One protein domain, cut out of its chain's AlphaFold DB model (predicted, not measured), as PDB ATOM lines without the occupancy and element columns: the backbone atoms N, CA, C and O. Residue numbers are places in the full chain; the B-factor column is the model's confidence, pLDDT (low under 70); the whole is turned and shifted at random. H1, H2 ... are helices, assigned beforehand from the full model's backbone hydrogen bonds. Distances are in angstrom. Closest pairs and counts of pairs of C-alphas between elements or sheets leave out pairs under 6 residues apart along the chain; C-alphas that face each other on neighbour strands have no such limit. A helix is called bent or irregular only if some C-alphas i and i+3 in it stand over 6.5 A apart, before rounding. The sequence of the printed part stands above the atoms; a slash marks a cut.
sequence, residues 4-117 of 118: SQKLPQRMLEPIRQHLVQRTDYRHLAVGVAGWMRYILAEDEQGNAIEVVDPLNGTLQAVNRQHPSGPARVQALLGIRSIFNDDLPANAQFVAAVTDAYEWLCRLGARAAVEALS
ATOM      1  N   SER A   4      31.754  -1.435  39.373       95.06
ATOM      2  CA  SER A   4      31.338  -0.275  40.171       95.06
ATOM      3  C   SER A   4      30.191   0.513  39.535       95.06
ATOM      4  O   SER A   4      29.344   1.037  40.249       95.06
ATOM      5  N   GLN A   5      30.128   0.551  38.200       96.56
ATOM      6  CA  GLN A   5      29.095   1.266  37.443       96.56
ATOM      7  C   GLN A   5      27.832   0.436  37.222       96.56
ATOM      8  O   GLN A   5      26.812   0.975  36.810       96.56
ATOM      9  N   LYS A   6      27.909  -0.880  37.440       96.44
ATOM     10  CA  LYS A   6      26.825  -1.842  37.195       96.44
ATOM     11  C   LYS A   6      26.133  -2.292  38.475       96.44
ATOM     12  O   LYS A   6      24.956  -2.649  38.433       96.44
ATOM     13  N   LEU A   7      26.863  -2.319  39.587       97.25
ATOM     14  CA  LEU A   7      26.359  -2.760  40.883       97.25
ATOM     15  C   LEU A   7      25.120  -1.968  41.340       97.25
ATOM     16  O   LEU A   7      24.157  -2.625  41.755       97.25
ATOM     17  N   PRO A   8      25.071  -0.620  41.215       97.56
ATOM     18  CA  PRO A   8      23.940   0.162  41.708       97.56
ATOM     19  C   PRO A   8      22.596  -0.275  41.117       97.56
ATOM     20  O   PRO A   8      21.670  -0.597  41.852       97.56
ATOM     21  N   GLN A   9      22.507  -0.377  39.794       96.62
ATOM     22  CA  GLN A   9      21.273  -0.689  39.076       96.62
ATOM     23  C   GLN A   9      20.959  -2.187  38.994       96.62
ATOM     24  O   GLN A   9      19.808  -2.549  38.771       96.62
ATOM     25  N   ARG A  10      21.956  -3.072  39.138       97.56
ATOM     26  CA  ARG A  10      21.742  -4.528  39.019       97.56
ATOM     27  C   ARG A  10      21.485  -5.223  40.347       97.56
ATOM     28  O   ARG A  10      20.813  -6.246  40.352       97.56
ATOM     29  N   MET A  11      22.044  -4.703  41.439       98.00
ATOM     30  CA  MET A  11      21.980  -5.347  42.753       98.00
ATOM     31  C   MET A  11      21.430  -4.404  43.818       98.00
ATOM     32  O   MET A  11      20.517  -4.780  44.545       98.00
ATOM     33  N   LEU A  12      21.952  -3.177  43.905       98.44
ATOM     34  CA  LEU A  12      21.636  -2.289  45.028       98.44
ATOM     35  C   LEU A  12      20.213  -1.730  44.956       98.44
ATOM     36  O   LEU A  12      19.540  -1.666  45.980       98.44
ATOM     37  N   GLU A  13      19.728  -1.382  43.766       98.31
ATOM     38  CA  GLU A  13      18.355  -0.904  43.591       98.31
ATOM     39  C   GLU A  13      17.309  -1.983  43.938       98.31
ATOM     40  O   GLU A  13      16.437  -1.711  44.764       98.31
ATOM     41  N   PRO A  14      17.422  -3.241  43.459       98.44
ATOM     42  CA  PRO A  14      16.593  -4.333  43.969       98.44
ATOM     43  C   PRO A  14      16.692  -4.530  45.489       98.44
ATOM     44  O   PRO A  14      15.672  -4.708  46.152       98.44
ATOM     45  N   ILE A  15      17.894  -4.453  46.078       98.56
ATOM     46  CA  ILE A  15      18.064  -4.564  47.539       98.56
ATOM     47  C   ILE A  15      17.283  -3.468  48.270       98.56
ATOM     48  O   ILE A  15      16.604  -3.767  49.251       98.56
ATOM     49  N   ARG A  16      17.317  -2.217  47.794       98.38
ATOM     50  CA  ARG A  16      16.512  -1.129  48.376       98.38
ATOM     51  C   ARG A  16      15.023  -1.465  48.363       98.38
ATOM     52  O   ARG A  16      14.349  -1.267  49.372       98.38
ATOM     53  N   GLN A  17      14.522  -2.033  47.267       98.44
ATOM     54  CA  GLN A  17      13.128  -2.477  47.182       98.44
ATOM     55  C   GLN A  17      12.815  -3.580  48.201       98.44
ATOM     56  O   GLN A  17      11.813  -3.487  48.910       98.44
ATOM     57  N   HIS A  18      13.693  -4.576  48.338       98.56
ATOM     58  CA  HIS A  18      13.541  -5.638  49.332       98.56
ATOM     59  C   HIS A  18      13.569  -5.115  50.773       98.56
ATOM     60  O   HIS A  18      12.771  -5.562  51.595       98.56
ATOM     61  N   LEU A  19      14.421  -4.134  51.083       98.19
ATOM     62  CA  LEU A  19      14.469  -3.497  52.402       98.19
ATOM     63  C   LEU A  19      13.153  -2.779  52.734       98.19
ATOM     64  O   LEU A  19      12.641  -2.918  53.845       98.19
ATOM     65  N   VAL A  20      12.568  -2.059  51.769       97.88
ATOM     66  CA  VAL A  20      11.258  -1.402  51.932       97.88
ATOM     67  C   VAL A  20      10.140  -2.432  52.115       97.88
ATOM     68  O   VAL A  20       9.295  -2.281  52.996       97.88
ATOM     69  N   GLN A  21      10.143  -3.493  51.307       98.12
ATOM     70  CA  GLN A  21       9.120  -4.546  51.328       98.12
ATOM     71  C   GLN A  21       9.312  -5.564  52.460       98.12
ATOM     72  O   GLN A  21       8.412  -6.363  52.716       98.12
ATOM     73  N   ARG A  22      10.465  -5.538  53.139       97.44
ATOM     74  CA  ARG A  22      10.887  -6.513  54.157       97.44
ATOM     75  C   ARG A  22      10.865  -7.956  53.644       97.44
ATOM     76  O   ARG A  22      10.462  -8.871  54.358       97.44
ATOM     77  N   THR A  23      11.290  -8.152  52.403       98.06
ATOM     78  CA  THR A  23      11.403  -9.468  51.760       98.06
ATOM     79  C   THR A  23      12.859  -9.929  51.720       98.06
ATOM     80  O   THR A  23      13.782  -9.131  51.879       98.06
ATOM     81  N   ASP A  24      13.075 -11.233  51.547       97.06
ATOM     82  CA  ASP A  24      14.423 -11.804  51.505       97.06
ATOM     83  C   ASP A  24      15.196 -11.345  50.256       97.06
ATOM     84  O   ASP A  24      14.675 -11.368  49.141       97.06
ATOM     85  N   TYR A  25      16.457 -10.967  50.456       97.94
ATOM     86  CA  TYR A  25      17.402 -10.551  49.418       97.94
ATOM     87  C   TYR A  25      18.761 -11.254  49.544       97.94
ATOM     88  O   TYR A  25      19.755 -10.784  48.983       97.94
ATOM     89  N   ARG A  26      18.840 -12.393  50.250       96.81
ATOM     90  CA  ARG A  26      20.106 -13.100  50.532       96.81
ATOM     91  C   ARG A  26      20.976 -13.348  49.296       96.81
ATOM     92  O   ARG A  26      22.191 -13.173  49.343       96.81
ATOM     93  N   HIS A  27      20.359 -13.680  48.163       97.38
ATOM     94  CA  HIS A  27      21.064 -13.915  46.901       97.38
ATOM     95  C   HIS A  27      21.727 -12.642  46.353       97.38
ATOM     96  O   HIS A  27      22.846 -12.695  45.845       97.38
ATOM     97  N   LEU A  28      21.071 -11.488  46.499       98.25
ATOM     98  CA  LEU A  28      21.626 -10.195  46.098       98.25
ATOM     99  C   LEU A  28      22.772  -9.780  47.028       98.25
ATOM    100  O   LEU A  28      23.794  -9.292  46.548       98.25
ATOM    101  N   ALA A  29      22.646 -10.032  48.336       98.25
ATOM    102  CA  ALA A  29      23.723  -9.785  49.297       98.25
ATOM    103  C   ALA A  29      24.983 -10.603  48.961       98.25
ATOM    104  O   ALA A  29      26.082 -10.048  48.932       98.25
ATOM    105  N   VAL A  30      24.828 -11.885  48.603       98.06
ATOM    106  CA  VAL A  30      25.942 -12.718  48.117       98.06
ATOM    107  C   VAL A  30      26.508 -12.199  46.796       98.06
ATOM    108  O   VAL A  30      27.723 -12.202  46.623       98.06
ATOM    109  N   GLY A  31      25.679 -11.680  45.887       98.06
ATOM    110  CA  GLY A  31      26.153 -11.017  44.668       98.06
ATOM    111  C   GLY A  31      27.042  -9.797  44.950       98.06
ATOM    112  O   GLY A  31      28.116  -9.662  44.360       98.06
ATOM    113  N   VAL A  32      26.635  -8.934  45.887       98.50
ATOM    114  CA  VAL A  32      27.431  -7.772  46.331       98.50
ATOM    115  C   VAL A  32      28.734  -8.224  46.993       98.50
ATOM    116  O   VAL A  32      29.807  -7.736  46.635       98.50
ATOM    117  N   ALA A  33      28.665  -9.188  47.908       98.38
ATOM    118  CA  ALA A  33      29.835  -9.737  48.584       98.38
ATOM    119  C   ALA A  33      30.809 -10.429  47.609       98.38
ATOM    120  O   ALA A  33      32.026 -10.283  47.730       98.38
ATOM    121  N   GLY A  34      30.285 -11.111  46.589       97.69
ATOM    122  CA  GLY A  34      31.063 -11.703  45.504       97.69
ATOM    123  C   GLY A  34      31.826 -10.649  44.706       97.69
ATOM    124  O   GLY A  34      33.016 -10.821  44.449       97.69
ATOM    125  N   TRP A  35      31.191  -9.513  44.395       98.00
ATOM    126  CA  TRP A  35      31.892  -8.374  43.797       98.00
ATOM    127  C   TRP A  35      33.002  -7.845  44.719       98.00
ATOM    128  O   TRP A  35      34.126  -7.662  44.256       98.00
ATOM    129  N   MET A  36      32.743  -7.691  46.024       98.12
ATOM    130  CA  MET A  36      33.754  -7.249  47.003       98.12
ATOM    131  C   MET A  36      34.956  -8.206  47.118       98.12
ATOM    132  O   MET A  36      36.093  -7.762  47.320       98.12
ATOM    133  N   ARG A  37      34.723  -9.519  46.979       97.19
ATOM    134  CA  ARG A  37      35.773 -10.550  46.945       97.19
ATOM    135  C   ARG A  37      36.537 -10.547  45.627       97.19
ATOM    136  O   ARG A  37      37.756 -10.688  45.656       97.19
ATOM    137  N   TYR A  38      35.850 -10.354  44.507       96.62
ATOM    138  CA  TYR A  38      36.454 -10.279  43.176       96.62
ATOM    139  C   TYR A  38      37.417  -9.093  43.047       96.62
ATOM    140  O   TYR A  38      38.537  -9.252  42.566       96.62
ATOM    141  N   ILE A  39      37.029  -7.910  43.534       96.75
ATOM    142  CA  ILE A  39      37.884  -6.715  43.447       96.75
ATOM    143  C   ILE A  39      39.133  -6.784  44.341       96.75
ATOM    144  O   ILE A  39      39.946  -5.865  44.299       96.75
ATOM    145  N   LEU A  40      39.305  -7.846  45.144       95.88
ATOM    146  CA  LEU A  40      40.584  -8.139  45.801       95.88
ATOM    147  C   LEU A  40      41.694  -8.423  44.772       95.88
ATOM    148  O   LEU A  40      42.864  -8.335  45.121       95.88
ATOM    149  N   ALA A  41      41.326  -8.673  43.508       95.69
ATOM    150  CA  ALA A  41      42.238  -8.937  42.398       95.69
ATOM    151  C   ALA A  41      43.046 -10.235  42.570       95.69
ATOM    152  O   ALA A  41      44.141 -10.372  42.034       95.69
ATOM    153  N   GLU A  42      42.471 -11.202  43.284       95.75
ATOM    154  CA  GLU A  42      43.038 -12.526  43.527       95.75
ATOM    155  C   GLU A  42      41.905 -13.560  43.512       95.75
ATOM    156  O   GLU A  42      40.831 -13.296  44.063       95.75
ATOM    157  N   ASP A  43      42.104 -14.712  42.876       95.31
ATOM    158  CA  ASP A  43      41.139 -15.813  42.891       95.31
ATOM    159  C   ASP A  43      41.204 -16.617  44.206       95.31
ATOM    160  O   ASP A  43      41.736 -16.164  45.220       95.31
ATOM    161  N   GLU A  44      40.572 -17.788  44.249       94.06
ATOM    162  CA  GLU A  44      40.577 -18.659  45.434       94.06
ATOM    163  C   GLU A  44      41.826 -19.547  45.533       94.06
ATOM    164  O   GLU A  44      42.027 -20.212  46.545       94.06
ATOM    165  N   GLN A  45      42.654 -19.576  44.490       94.12
ATOM    166  CA  GLN A  45      43.920 -20.304  44.428       94.12
ATOM    167  C   GLN A  45      45.131 -19.380  44.639       94.12
ATOM    168  O   GLN A  45      46.263 -19.861  44.651       94.12
ATOM    169  N   GLY A  46      44.909 -18.076  44.822       94.06
ATOM    170  CA  GLY A  46      45.967 -17.081  44.979       94.06
ATOM    171  C   GLY A  46      46.495 -16.517  43.657       94.06
ATOM    172  O   GLY A  46      47.501 -15.809  43.655       94.06
ATOM    173  N   ASN A  47      45.862 -16.820  42.518       96.69
ATOM    174  CA  ASN A  47      46.275 -16.246  41.241       96.69
ATOM    175  C   ASN A  47      45.700 -14.842  41.077       96.69
ATOM    176  O   ASN A  47      44.546 -14.574  41.420       96.69
ATOM    177  N   ALA A  48      46.491 -13.950  40.486       96.44
ATOM    178  CA  ALA A  48      46.058 -12.591  40.214       96.44
ATOM    179  C   ALA A  48      44.882 -12.554  39.223       96.44
ATOM    180  O   ALA A  48      44.888 -13.224  38.189       96.44
ATOM    181  N   ILE A  49      43.904 -11.700  39.516       95.06
ATOM    182  CA  ILE A  49      42.788 -11.367  38.631       95.06
ATOM    183  C   ILE A  49      42.975  -9.935  38.134       95.06
ATOM    184  O   ILE A  49      43.079  -8.997  38.927       95.06
ATOM    185  N   GLU A  50      42.924  -9.730  36.818       93.94
ATOM    186  CA  GLU A  50      42.879  -8.381  36.257       93.94
ATOM    187  C   GLU A  50      41.492  -7.747  36.467       93.94
ATOM    188  O   GLU A  50      40.495  -8.101  35.827       93.94
ATOM    189  N   VAL A  51      41.424  -6.778  37.380       93.31
ATOM    190  CA  VAL A  51      40.206  -6.008  37.657       93.31
ATOM    191  C   VAL A  51      40.184  -4.753  36.787       93.31
ATOM    192  O   VAL A  51      40.831  -3.751  37.080       93.31
ATOM    193  N   VAL A  52      39.396  -4.791  35.713       93.94
ATOM    194  CA  VAL A  52      39.173  -3.619  34.846       93.94
ATOM    195  C   VAL A  52      37.977  -2.819  35.359       93.94
ATOM    196  O   VAL A  52      36.853  -3.243  35.130       93.94
ATOM    197  N   ASP A  53      38.169  -1.686  36.027       95.88
ATOM    198  CA  ASP A  53      37.071  -0.865  36.569       95.88
ATOM    199  C   ASP A  53      37.427   0.638  36.537       95.88
ATOM    200  O   ASP A  53      38.576   0.978  36.826       95.88
ATOM    201  N   PRO A  54      36.493   1.562  36.227       95.75
ATOM    202  CA  PRO A  54      36.767   3.003  36.270       95.75
ATOM    203  C   PRO A  54      37.253   3.510  37.637       95.75
ATOM    204  O   PRO A  54      38.003   4.479  37.704       95.75
ATOM    205  N   LEU A  55      36.856   2.847  38.728       96.25
ATOM    206  CA  LEU A  55      37.262   3.177  40.095       96.25
ATOM    207  C   LEU A  55      38.453   2.344  40.587       96.25
ATOM    208  O   LEU A  55      38.731   2.338  41.786       96.25
ATOM    209  N   ASN A  56      39.185   1.653  39.702       95.00
ATOM    210  CA  ASN A  56      40.249   0.724  40.100       95.00
ATOM    211  C   ASN A  56      41.283   1.360  41.050       95.00
ATOM    212  O   ASN A  56      41.682   0.732  42.024       95.00
ATOM    213  N   GLY A  57      41.655   2.631  40.847       95.81
ATOM    214  CA  GLY A  57      42.563   3.342  41.757       95.81
ATOM    215  C   GLY A  57      42.049   3.411  43.204       95.81
ATOM    216  O   GLY A  57      42.796   3.126  44.142       95.81
ATOM    217  N   THR A  58      40.764   3.724  43.389       96.62
ATOM    218  CA  THR A  58      40.096   3.739  44.700       96.62
ATOM    219  C   THR A  58      40.001   2.335  45.287       96.62
ATOM    220  O   THR A  58      40.341   2.134  46.451       96.62
ATOM    221  N   LEU A  59      39.600   1.345  44.484       96.69
ATOM    222  CA  LEU A  59      39.466  -0.046  44.933       96.69
ATOM    223  C   LEU A  59      40.816  -0.618  45.396       96.69
ATOM    224  O   LEU A  59      40.909  -1.200  46.473       96.69
ATOM    225  N   GLN A  60      41.892  -0.359  44.652       95.88
ATOM    226  CA  GLN A  60      43.253  -0.763  45.017       95.88
ATOM    227  C   GLN A  60      43.775  -0.044  46.269       95.88
ATOM    228  O   GLN A  60      44.574  -0.601  47.023       95.88
ATOM    229  N   ALA A  61      43.359   1.200  46.520       96.88
ATOM    230  CA  ALA A  61      43.672   1.875  47.779       96.88
ATOM    231  C   ALA A  61      43.001   1.170  48.969       96.88
ATOM    232  O   ALA A  61      43.675   0.895  49.961       96.88
ATOM    233  N   VAL A  62      41.724   0.792  48.831       97.62
ATOM    234  CA  VAL A  62      41.014   0.006  49.853       97.62
ATOM    235  C   VAL A  62      41.677  -1.357  50.058       97.62
ATOM    236  O   VAL A  62      41.898  -1.743  51.199       97.62
ATOM    237  N   ASN A  63      42.071  -2.062  48.990       95.44
ATOM    238  CA  ASN A  63      42.779  -3.349  49.089       95.44
ATOM    239  C   ASN A  63      44.068  -3.263  49.905       95.44
ATOM    240  O   ASN A  63      44.315  -4.117  50.751       95.44
ATOM    241  N   ARG A  64      44.871  -2.220  49.679       96.50
ATOM    242  CA  ARG A  64      46.142  -2.030  50.393       96.50
ATOM    243  C   ARG A  64      45.953  -1.746  51.881       96.50
ATOM    244  O   ARG A  64      46.783  -2.162  52.679       96.50
ATOM    245  N   GLN A  65      44.891  -1.033  52.251       97.56
ATOM    246  CA  GLN A  65      44.603  -0.694  53.650       97.56
ATOM    247  C   GLN A  65      43.850  -1.814  54.380       97.56
ATOM    248  O   GLN A  65      44.056  -2.035  55.570       97.56
ATOM    249  N   HIS A  66      42.988  -2.526  53.656       97.31
ATOM    250  CA  HIS A  66      42.088  -3.545  54.178       97.31
ATOM    251  C   HIS A  66      42.107  -4.785  53.265       97.31
ATOM    252  O   HIS A  66      41.244  -4.931  52.386       97.31
ATOM    253  N   PRO A  67      43.089  -5.689  53.451       93.44
ATOM    254  CA  PRO A  67      43.259  -6.858  52.588       93.44
ATOM    255  C   PRO A  67      42.206  -7.952  52.828       93.44
ATOM    256  O   PRO A  67      41.969  -8.772  51.946       93.44
ATOM    257  N   SER A  68      41.549  -7.978  53.992       93.31
ATOM    258  CA  SER A  68      40.571  -9.014  54.343       93.31
ATOM    259  C   SER A  68      39.609  -8.575  55.456       93.31
ATOM    260  O   SER A  68      39.765  -7.511  56.063       93.31
ATOM    261  N   GLY A  69      38.609  -9.422  55.721       93.56
ATOM    262  CA  GLY A  69      37.719  -9.335  56.881       93.56
ATOM    263  C   GLY A  69      36.667  -8.216  56.838       93.56
ATOM    264  O   GLY A  69      36.550  -7.490  55.849       93.56
ATOM    265  N   PRO A  70      35.898  -8.043  57.928       95.31
ATOM    266  CA  PRO A  70      34.794  -7.081  57.995       95.31
ATOM    267  C   PRO A  70      35.201  -5.624  57.751       95.31
ATOM    268  O   PRO A  70      34.463  -4.875  57.117       95.31
ATOM    269  N   ALA A  71      36.393  -5.215  58.198       96.44
ATOM    270  CA  ALA A  71      36.888  -3.847  58.006       96.44
ATOM    271  C   ALA A  71      36.980  -3.467  56.520       96.44
ATOM    272  O   ALA A  71      36.703  -2.329  56.143       96.44
ATOM    273  N   ARG A  72      37.303  -4.439  55.662       97.44
ATOM    274  CA  ARG A  72      37.307  -4.262  54.212       97.44
ATOM    275  C   ARG A  72      35.910  -3.992  53.665       97.44
ATOM    276  O   ARG A  72      35.750  -3.082  52.857       97.44
ATOM    277  N   VAL A  73      34.914  -4.763  54.102       98.19
ATOM    278  CA  VAL A  73      33.512  -4.561  53.701       98.19
ATOM    279  C   VAL A  73      33.074  -3.147  54.074       98.19
ATOM    280  O   VAL A  73      32.578  -2.424  53.215       98.19
ATOM    281  N   GLN A  74      33.361  -2.707  55.303       97.81
ATOM    282  CA  GLN A  74      33.048  -1.346  55.754       97.81
ATOM    283  C   GLN A  74      33.713  -0.269  54.885       97.81
ATOM    284  O   GLN A  74      33.053   0.677  54.456       97.81
ATOM    285  N   ALA A  75      35.000  -0.428  54.568       98.19
ATOM    286  CA  ALA A  75      35.721   0.519  53.721       98.19
ATOM    287  C   ALA A  75      35.131   0.611  52.301       98.19
ATOM    288  O   ALA A  75      35.019   1.704  51.747       98.19
ATOM    289  N   LEU A  76      34.711  -0.519  51.721       98.38
ATOM    290  CA  LEU A  76      34.074  -0.559  50.401       98.38
ATOM    291  C   LEU A  76      32.672   0.053  50.411       98.38
ATOM    292  O   LEU A  76      32.329   0.797  49.493       98.38
ATOM    293  N   LEU A  77      31.882  -0.219  51.452       98.38
ATOM    294  CA  LEU A  77      30.572   0.403  51.647       98.38
ATOM    295  C   LEU A  77      30.674   1.928  51.778       98.38
ATOM    296  O   LEU A  77      29.773   2.641  51.348       98.38
ATOM    297  N   GLY A  78      31.801   2.442  52.276       97.62
ATOM    298  CA  GLY A  78      32.093   3.878  52.325       97.62
ATOM    299  C   GLY A  78      32.255   4.565  50.960       97.62
ATOM    300  O   GLY A  78      32.314   5.796  50.903       97.62
ATOM    301  N   ILE A  79      32.312   3.822  49.846       97.81
ATOM    302  CA  ILE A  79      32.401   4.397  48.497       97.81
ATOM    303  C   ILE A  79      31.020   4.920  48.081       97.81
ATOM    304  O   ILE A  79      30.225   4.232  47.435       97.81
ATOM    305  N   ARG A  80      30.753   6.183  48.431       96.75
ATOM    306  CA  ARG A  80      29.462   6.856  48.206       96.75
ATOM    307  C   ARG A  80      28.986   6.827  46.754       96.75
ATOM    308  O   ARG A  80      27.794   6.699  46.528       96.75
ATOM    309  N   SER A  81      29.888   6.895  45.774       96.44
ATOM    310  CA  SER A  81      29.520   6.833  44.349       96.44
ATOM    311  C   SER A  81      28.918   5.489  43.916       96.44
ATOM    312  O   SER A  81      28.329   5.418  42.842       96.44
ATOM    313  N   ILE A  82      29.062   4.435  44.728       97.81
ATOM    314  CA  ILE A  82      28.470   3.113  44.493       97.81
ATOM    315  C   ILE A  82      27.260   2.908  45.411       97.81
ATOM    316  O   ILE A  82      26.178   2.558  44.942       97.81
ATOM    317  N   PHE A  83      27.440   3.110  46.719       98.06
ATOM    318  CA  PHE A  83      26.458   2.700  47.729       98.06
ATOM    319  C   PHE A  83      25.519   3.816  48.195       98.06
ATOM    320  O   PHE A  83      24.519   3.508  48.841       98.06
ATOM    321  N   ASN A  84      25.788   5.076  47.830       97.19
ATOM    322  CA  ASN A  84      25.173   6.267  48.424       97.19
ATOM    323  C   ASN A  84      25.289   6.262  49.965       97.19
ATOM    324  O   ASN A  84      26.092   5.527  50.537       97.19
ATOM    325  N   ASP A  85      24.524   7.121  50.638       96.38
ATOM    326  CA  ASP A  85      24.558   7.258  52.100       96.38
ATOM    327  C   ASP A  85      23.550   6.342  52.810       96.38
ATOM    328  O   ASP A  85      23.677   6.081  54.005       96.38
ATOM    329  N   ASP A  86      22.547   5.838  52.086       97.38
ATOM    330  CA  ASP A  86      21.433   5.085  52.658       97.38
ATOM    331  C   ASP A  86      21.812   3.642  53.012       97.38
ATOM    332  O   ASP A  86      21.509   3.171  54.109       97.38
ATOM    333  N   LEU A  87      22.511   2.944  52.112       98.06
ATOM    334  CA  LEU A  87      22.875   1.544  52.324       98.06
ATOM    335  C   LEU A  87      23.915   1.359  53.440       98.06
ATOM    336  O   LEU A  87      23.677   0.518  54.307       98.06
ATOM    337  N   PRO A  88      25.012   2.140  53.519       97.94
ATOM    338  CA  PRO A  88      25.960   2.027  54.628       97.94
ATOM    339  C   PRO A  88      25.349   2.386  55.992       97.94
ATOM    340  O   PRO A  88      25.821   1.907  57.018       97.94
ATOM    341  N   ALA A  89      24.287   3.201  56.019       97.75
ATOM    342  CA  ALA A  89      23.550   3.530  57.239       97.75
ATOM    343  C   ALA A  89      22.541   2.441  57.661       97.75
ATOM    344  O   ALA A  89      22.025   2.473  58.780       97.75
ATOM    345  N   ASN A  90      22.244   1.467  56.795       98.25
ATOM    346  CA  ASN A  90      21.306   0.388  57.084       98.25
ATOM    347  C   ASN A  90      22.026  -0.819  57.710       98.25
ATOM    348  O   ASN A  90      22.608  -1.648  57.012       98.25
ATOM    349  N   ALA A  91      21.934  -0.959  59.035       97.75
ATOM    350  CA  ALA A  91      22.615  -2.026  59.778       97.75
ATOM    351  C   ALA A  91      22.266  -3.452  59.299       97.75
ATOM    352  O   ALA A  91      23.136  -4.321  59.301       97.75
ATOM    353  N   GLN A  92      21.027  -3.695  58.852       97.69
ATOM    354  CA  GLN A  92      20.609  -5.006  58.338       97.69
ATOM    355  C   GLN A  92      21.310  -5.338  57.014       97.69
ATOM    356  O   GLN A  92      21.779  -6.458  56.818       97.69
ATOM    357  N   PHE A  93      21.414  -4.365  56.108       98.56
ATOM    358  CA  PHE A  93      22.159  -4.518  54.861       98.56
ATOM    359  C   PHE A  93      23.653  -4.731  55.118       98.56
ATOM    360  O   PHE A  93      24.241  -5.662  54.565       98.56
ATOM    361  N   VAL A  94      24.249  -3.907  55.986       98.69
ATOM    362  CA  VAL A  94      25.670  -4.000  56.340       98.69
ATOM    363  C   VAL A  94      26.002  -5.379  56.912       98.69
ATOM    364  O   VAL A  94      26.972  -5.999  56.470       98.69
ATOM    365  N   ALA A  95      25.185  -5.883  57.843       98.38
ATOM    366  CA  ALA A  95      25.349  -7.221  58.405       98.38
ATOM    367  C   ALA A  95      25.233  -8.301  57.319       98.38
ATOM    368  O   ALA A  95      26.155  -9.088  57.146       98.38
ATOM    369  N   ALA A  96      24.174  -8.266  56.501       98.31
ATOM    370  CA  ALA A  96      23.946  -9.270  55.461       98.31
ATOM    371  C   ALA A  96      25.095  -9.368  54.439       98.31
ATOM    372  O   ALA A  96      25.474 -10.467  54.038       98.31
ATOM    373  N   VAL A  97      25.660  -8.234  54.009       98.69
ATOM    374  CA  VAL A  97      26.802  -8.223  53.075       98.69
ATOM    375  C   VAL A  97      28.089  -8.672  53.764       98.69
ATOM    376  O   VAL A  97      28.881  -9.387  53.150       98.69
ATOM    377  N   THR A  98      28.296  -8.288  55.027       98.62
ATOM    378  CA  THR A  98      29.471  -8.708  55.806       98.62
ATOM    379  C   THR A  98      29.465 -10.220  56.016       98.62
ATOM    380  O   THR A  98      30.433 -10.880  55.643       98.62
ATOM    381  N   ASP A  99      28.347 -10.774  56.486       97.94
ATOM    382  CA  ASP A  99      28.180 -12.211  56.705       97.94
ATOM    383  C   ASP A  99      28.377 -12.989  55.398       97.94
ATOM    384  O   ASP A  99      29.108 -13.980  55.355       97.94
ATOM    385  N   ALA A 100      27.781 -12.516  54.298       98.12
ATOM    386  CA  ALA A 100      27.958 -13.116  52.979       98.12
ATOM    387  C   ALA A 100      29.423 -13.090  52.514       98.12
ATOM    388  O   ALA A 100      29.909 -14.068  51.943       98.12
ATOM    389  N   TYR A 101      30.143 -11.994  52.760       98.38
ATOM    390  CA  TYR A 101      31.553 -11.858  52.397       98.38
ATOM    391  C   TYR A 101      32.448 -12.798  53.206       98.38
ATOM    392  O   TYR A 101      33.303 -13.476  52.633       98.38
ATOM    393  N   GLU A 102      32.238 -12.888  54.517       97.31
ATOM    394  CA  GLU A 102      32.972 -13.821  55.374       97.31
ATOM    395  C   GLU A 102      32.669 -15.274  55.001       97.31
ATOM    396  O   GLU A 102      33.575 -16.108  54.935       97.31
ATOM    397  N   TRP A 103      31.412 -15.572  54.671       95.88
ATOM    398  CA  TRP A 103      30.993 -16.887  54.201       95.88
ATOM    399  C   TRP A 103      31.693 -17.288  52.899       95.88
ATOM    400  O   TRP A 103      32.223 -18.396  52.808       95.88
ATOM    401  N   LEU A 104      31.764 -16.371  51.927       96.88
ATOM    402  CA  LEU A 104      32.503 -16.561  50.675       96.88
ATOM    403  C   LEU A 104      33.995 -16.787  50.925       96.88
ATOM    404  O   LEU A 104      34.567 -17.723  50.376       96.88
ATOM    405  N   CYS A 105      34.621 -15.970  51.773       95.44
ATOM    406  CA  CYS A 105      36.041 -16.117  52.093       95.44
ATOM    407  C   CYS A 105      36.351 -17.456  52.776       95.44
ATOM    408  O   CYS A 105      37.419 -18.019  52.555       95.44
ATOM    409  N   ARG A 106      35.433 -17.962  53.605       95.31
ATOM    410  CA  ARG A 106      35.636 -19.190  54.380       95.31
ATOM    411  C   ARG A 106      35.348 -20.465  53.591       95.31
ATOM    412  O   ARG A 106      36.019 -21.467  53.815       95.31
ATOM    413  N   LEU A 107      34.324 -20.462  52.739       95.31
ATOM    414  CA  LEU A 107      33.866 -21.666  52.033       95.31
ATOM    415  C   LEU A 107      34.266 -21.726  50.559       95.31
ATOM    416  O   LEU A 107      34.193 -22.799  49.960       95.31
ATOM    417  N   GLY A 108      34.637 -20.593  49.967       95.81
ATOM    418  CA  GLY A 108      34.698 -20.432  48.520       95.81
ATOM    419  C   GLY A 108      33.315 -20.206  47.898       95.81
ATOM    420  O   GLY A 108      32.267 -20.562  48.451       95.81
ATOM    421  N   ALA A 109      33.309 -19.603  46.714       95.56
ATOM    422  CA  ALA A 109      32.135 -19.115  46.009       95.56
ATOM    423  C   ALA A 109      31.138 -20.228  45.693       95.56
ATOM    424  O   ALA A 109      29.937 -20.060  45.903       95.56
ATOM    425  N   ARG A 110      31.625 -21.389  45.243       95.81
ATOM    426  CA  ARG A 110      30.762 -22.525  44.897       95.81
ATOM    427  C   ARG A 110      29.962 -23.016  46.104       95.81
ATOM    428  O   ARG A 110      28.736 -23.054  46.047       95.81
ATOM    429  N   ALA A 111      30.646 -23.366  47.193       95.69
ATOM    430  CA  ALA A 111      29.997 -23.901  48.388       95.69
ATOM    431  C   ALA A 111      29.104 -22.852  49.070       95.69
ATOM    432  O   ALA A 111      28.032 -23.183  49.579       95.69
ATOM    433  N   ALA A 112      29.506 -21.577  49.037       95.06
ATOM    434  CA  ALA A 112      28.683 -20.477  49.522       95.06
ATOM    435  C   ALA A 112      27.348 -20.367  48.769       95.06
ATOM    436  O   ALA A 112      26.306 -20.235  49.406       95.06
ATOM    437  N   VAL A 113      27.363 -20.470  47.435       94.69
ATOM    438  CA  VAL A 113      26.145 -20.431  46.610       94.69
ATOM    439  C   VAL A 113      25.299 -21.694  46.790       94.69
ATOM    440  O   VAL A 113      24.082 -21.594  46.918       94.69
ATOM    441  N   GLU A 114      25.909 -22.880  46.868       94.88
ATOM    442  CA  GLU A 114      25.185 -24.133  47.137       94.88
ATOM    443  C   GLU A 114      24.430 -24.082  48.482       94.88
ATOM    444  O   GLU A 114      23.304 -24.577  48.587       94.88
ATOM    445  N   ALA A 115      24.994 -23.423  49.499       91.56
ATOM    446  CA  ALA A 115      24.335 -23.228  50.792       91.56
ATOM    447  C   ALA A 115      23.073 -22.342  50.716       91.56
ATOM    448  O   ALA A 115      22.197 -22.477  51.566       91.56
ATOM    449  N   LEU A 116      22.937 -21.497  49.685       89.56
ATOM    450  CA  LEU A 116      21.732 -20.695  49.427       89.56
ATOM    451  C   LEU A 116      20.601 -21.490  48.765       89.56
ATOM    452  O   LEU A 116      19.543 -20.929  48.503       89.56
ATOM    453  N   SER A 117      20.796 -22.763  48.429       81.56
ATOM    454  CA  SER A 117      19.736 -23.595  47.833       81.56
ATOM    455  C   SER A 117      18.949 -24.398  48.875       81.56
ATOM    456  O   SER A 117      18.108 -25.218  48.516       81.56
TER     457      SER A 117
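What this domain is: This is residues 4 to 117 of the 118 residues of the protein "Mannitol_dh_C domain-containing protein" of Sodalis glossinidius (strain morsitans) (UniProt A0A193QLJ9). H2 lies in the middle and is crossed as an X by the long H7, while H1 folds back beside H2 as a hairpin and the short H8 comes near H2 on the side away from H1. The H3 and H4 hairpin packs on H7 through H4, and the short H5 and H6 follow, H5 on H1 and H6 near the beginning of H7. The printed part has 114 residues with eight named helices, H1 to H8 in chain order, and no named strand; the class is all helix. It is compact, with a radius of gyration of the C-alphas of 13.5 A, and rounded, with spans of 40 by 32 by 22 A.

Where its parts are: H1, residues 4 to 21, begins at C-alpha 4 at (31.338, -0.275, 40.171) and is 25.2 A long. It has a kink of 32 degrees near residue 11 and is only just irregular: C-alphas 5 and 8 are 6.8 A apart. H2, residues 26 to 38, is 18.1 A long. H3, residues 56 to 65, measures 14.3 A, and H4, residues 69 to 77, 13.2 A. H5, residues 80 to 83, and H6, residues 86 to 89, are short. H7, residues 91 to 107, begins at C-alpha 91 at (22.615, -2.026, 59.778) and is 23.9 A long. H8, residues 109 to 115, ends at C-alpha 115 at (24.335, -23.228, 50.792).

How they stand to each other: H4 and H7 are the hubs, touching three helices each. H7 touches H2 at a steep tilt of 60 degrees, the same way; the closest C-alphas, of Ala 33 and Tyr 101, are 4.7 A apart. H7 touches H4 at a steep tilt of 48 degrees, opposite ways, closest at the C-alphas of Pro 70 and Thr 98, 6.0 A. H3 and H4 form a hairpin at a shallow tilt of 33 degrees, only just short of steep, with the C-alphas of Val 62 and Ala 75 closest at 6.6 A. H1, with residues 7 to 15 alone, touches H2 in a hairpin at a shallow tilt of 25 degrees, closest at the C-alphas of Met 11 and Leu 28, 5.9 A. H1 touches H5, closest at the C-alphas of Pro 8 and Ile 82, 6.1 A. H6 only just touches H4, with 3 pairs of C-alphas within 8 A, closest at Leu 77 and Pro 88, 5.7 A; H6 and H7 touch only at the corner, and only just, also with 3 pairs. H8 is close to but not clearly touching H2, closest at the C-alphas of Gly 34 and Ala 109, 7.5 A. Among the pairs apart are H1 and H3. Each O i to N i+4 pair is within hydrogen-bond range in H2, H3, H7 and H8, against 10 of 14 in H1 and 4 of 5 in H4; H5 and H6 are too short for such a pair.

The domain as a whole: The two C-alphas farthest apart, of Gln 21 and Asn 47, are 40.2 A apart. The printed part has no cut. The link from H2 to H3, residues 39 to 55, is long; the other links are tight. The mean pLDDT of the printed part is 96.6, and no printed residue is under 70.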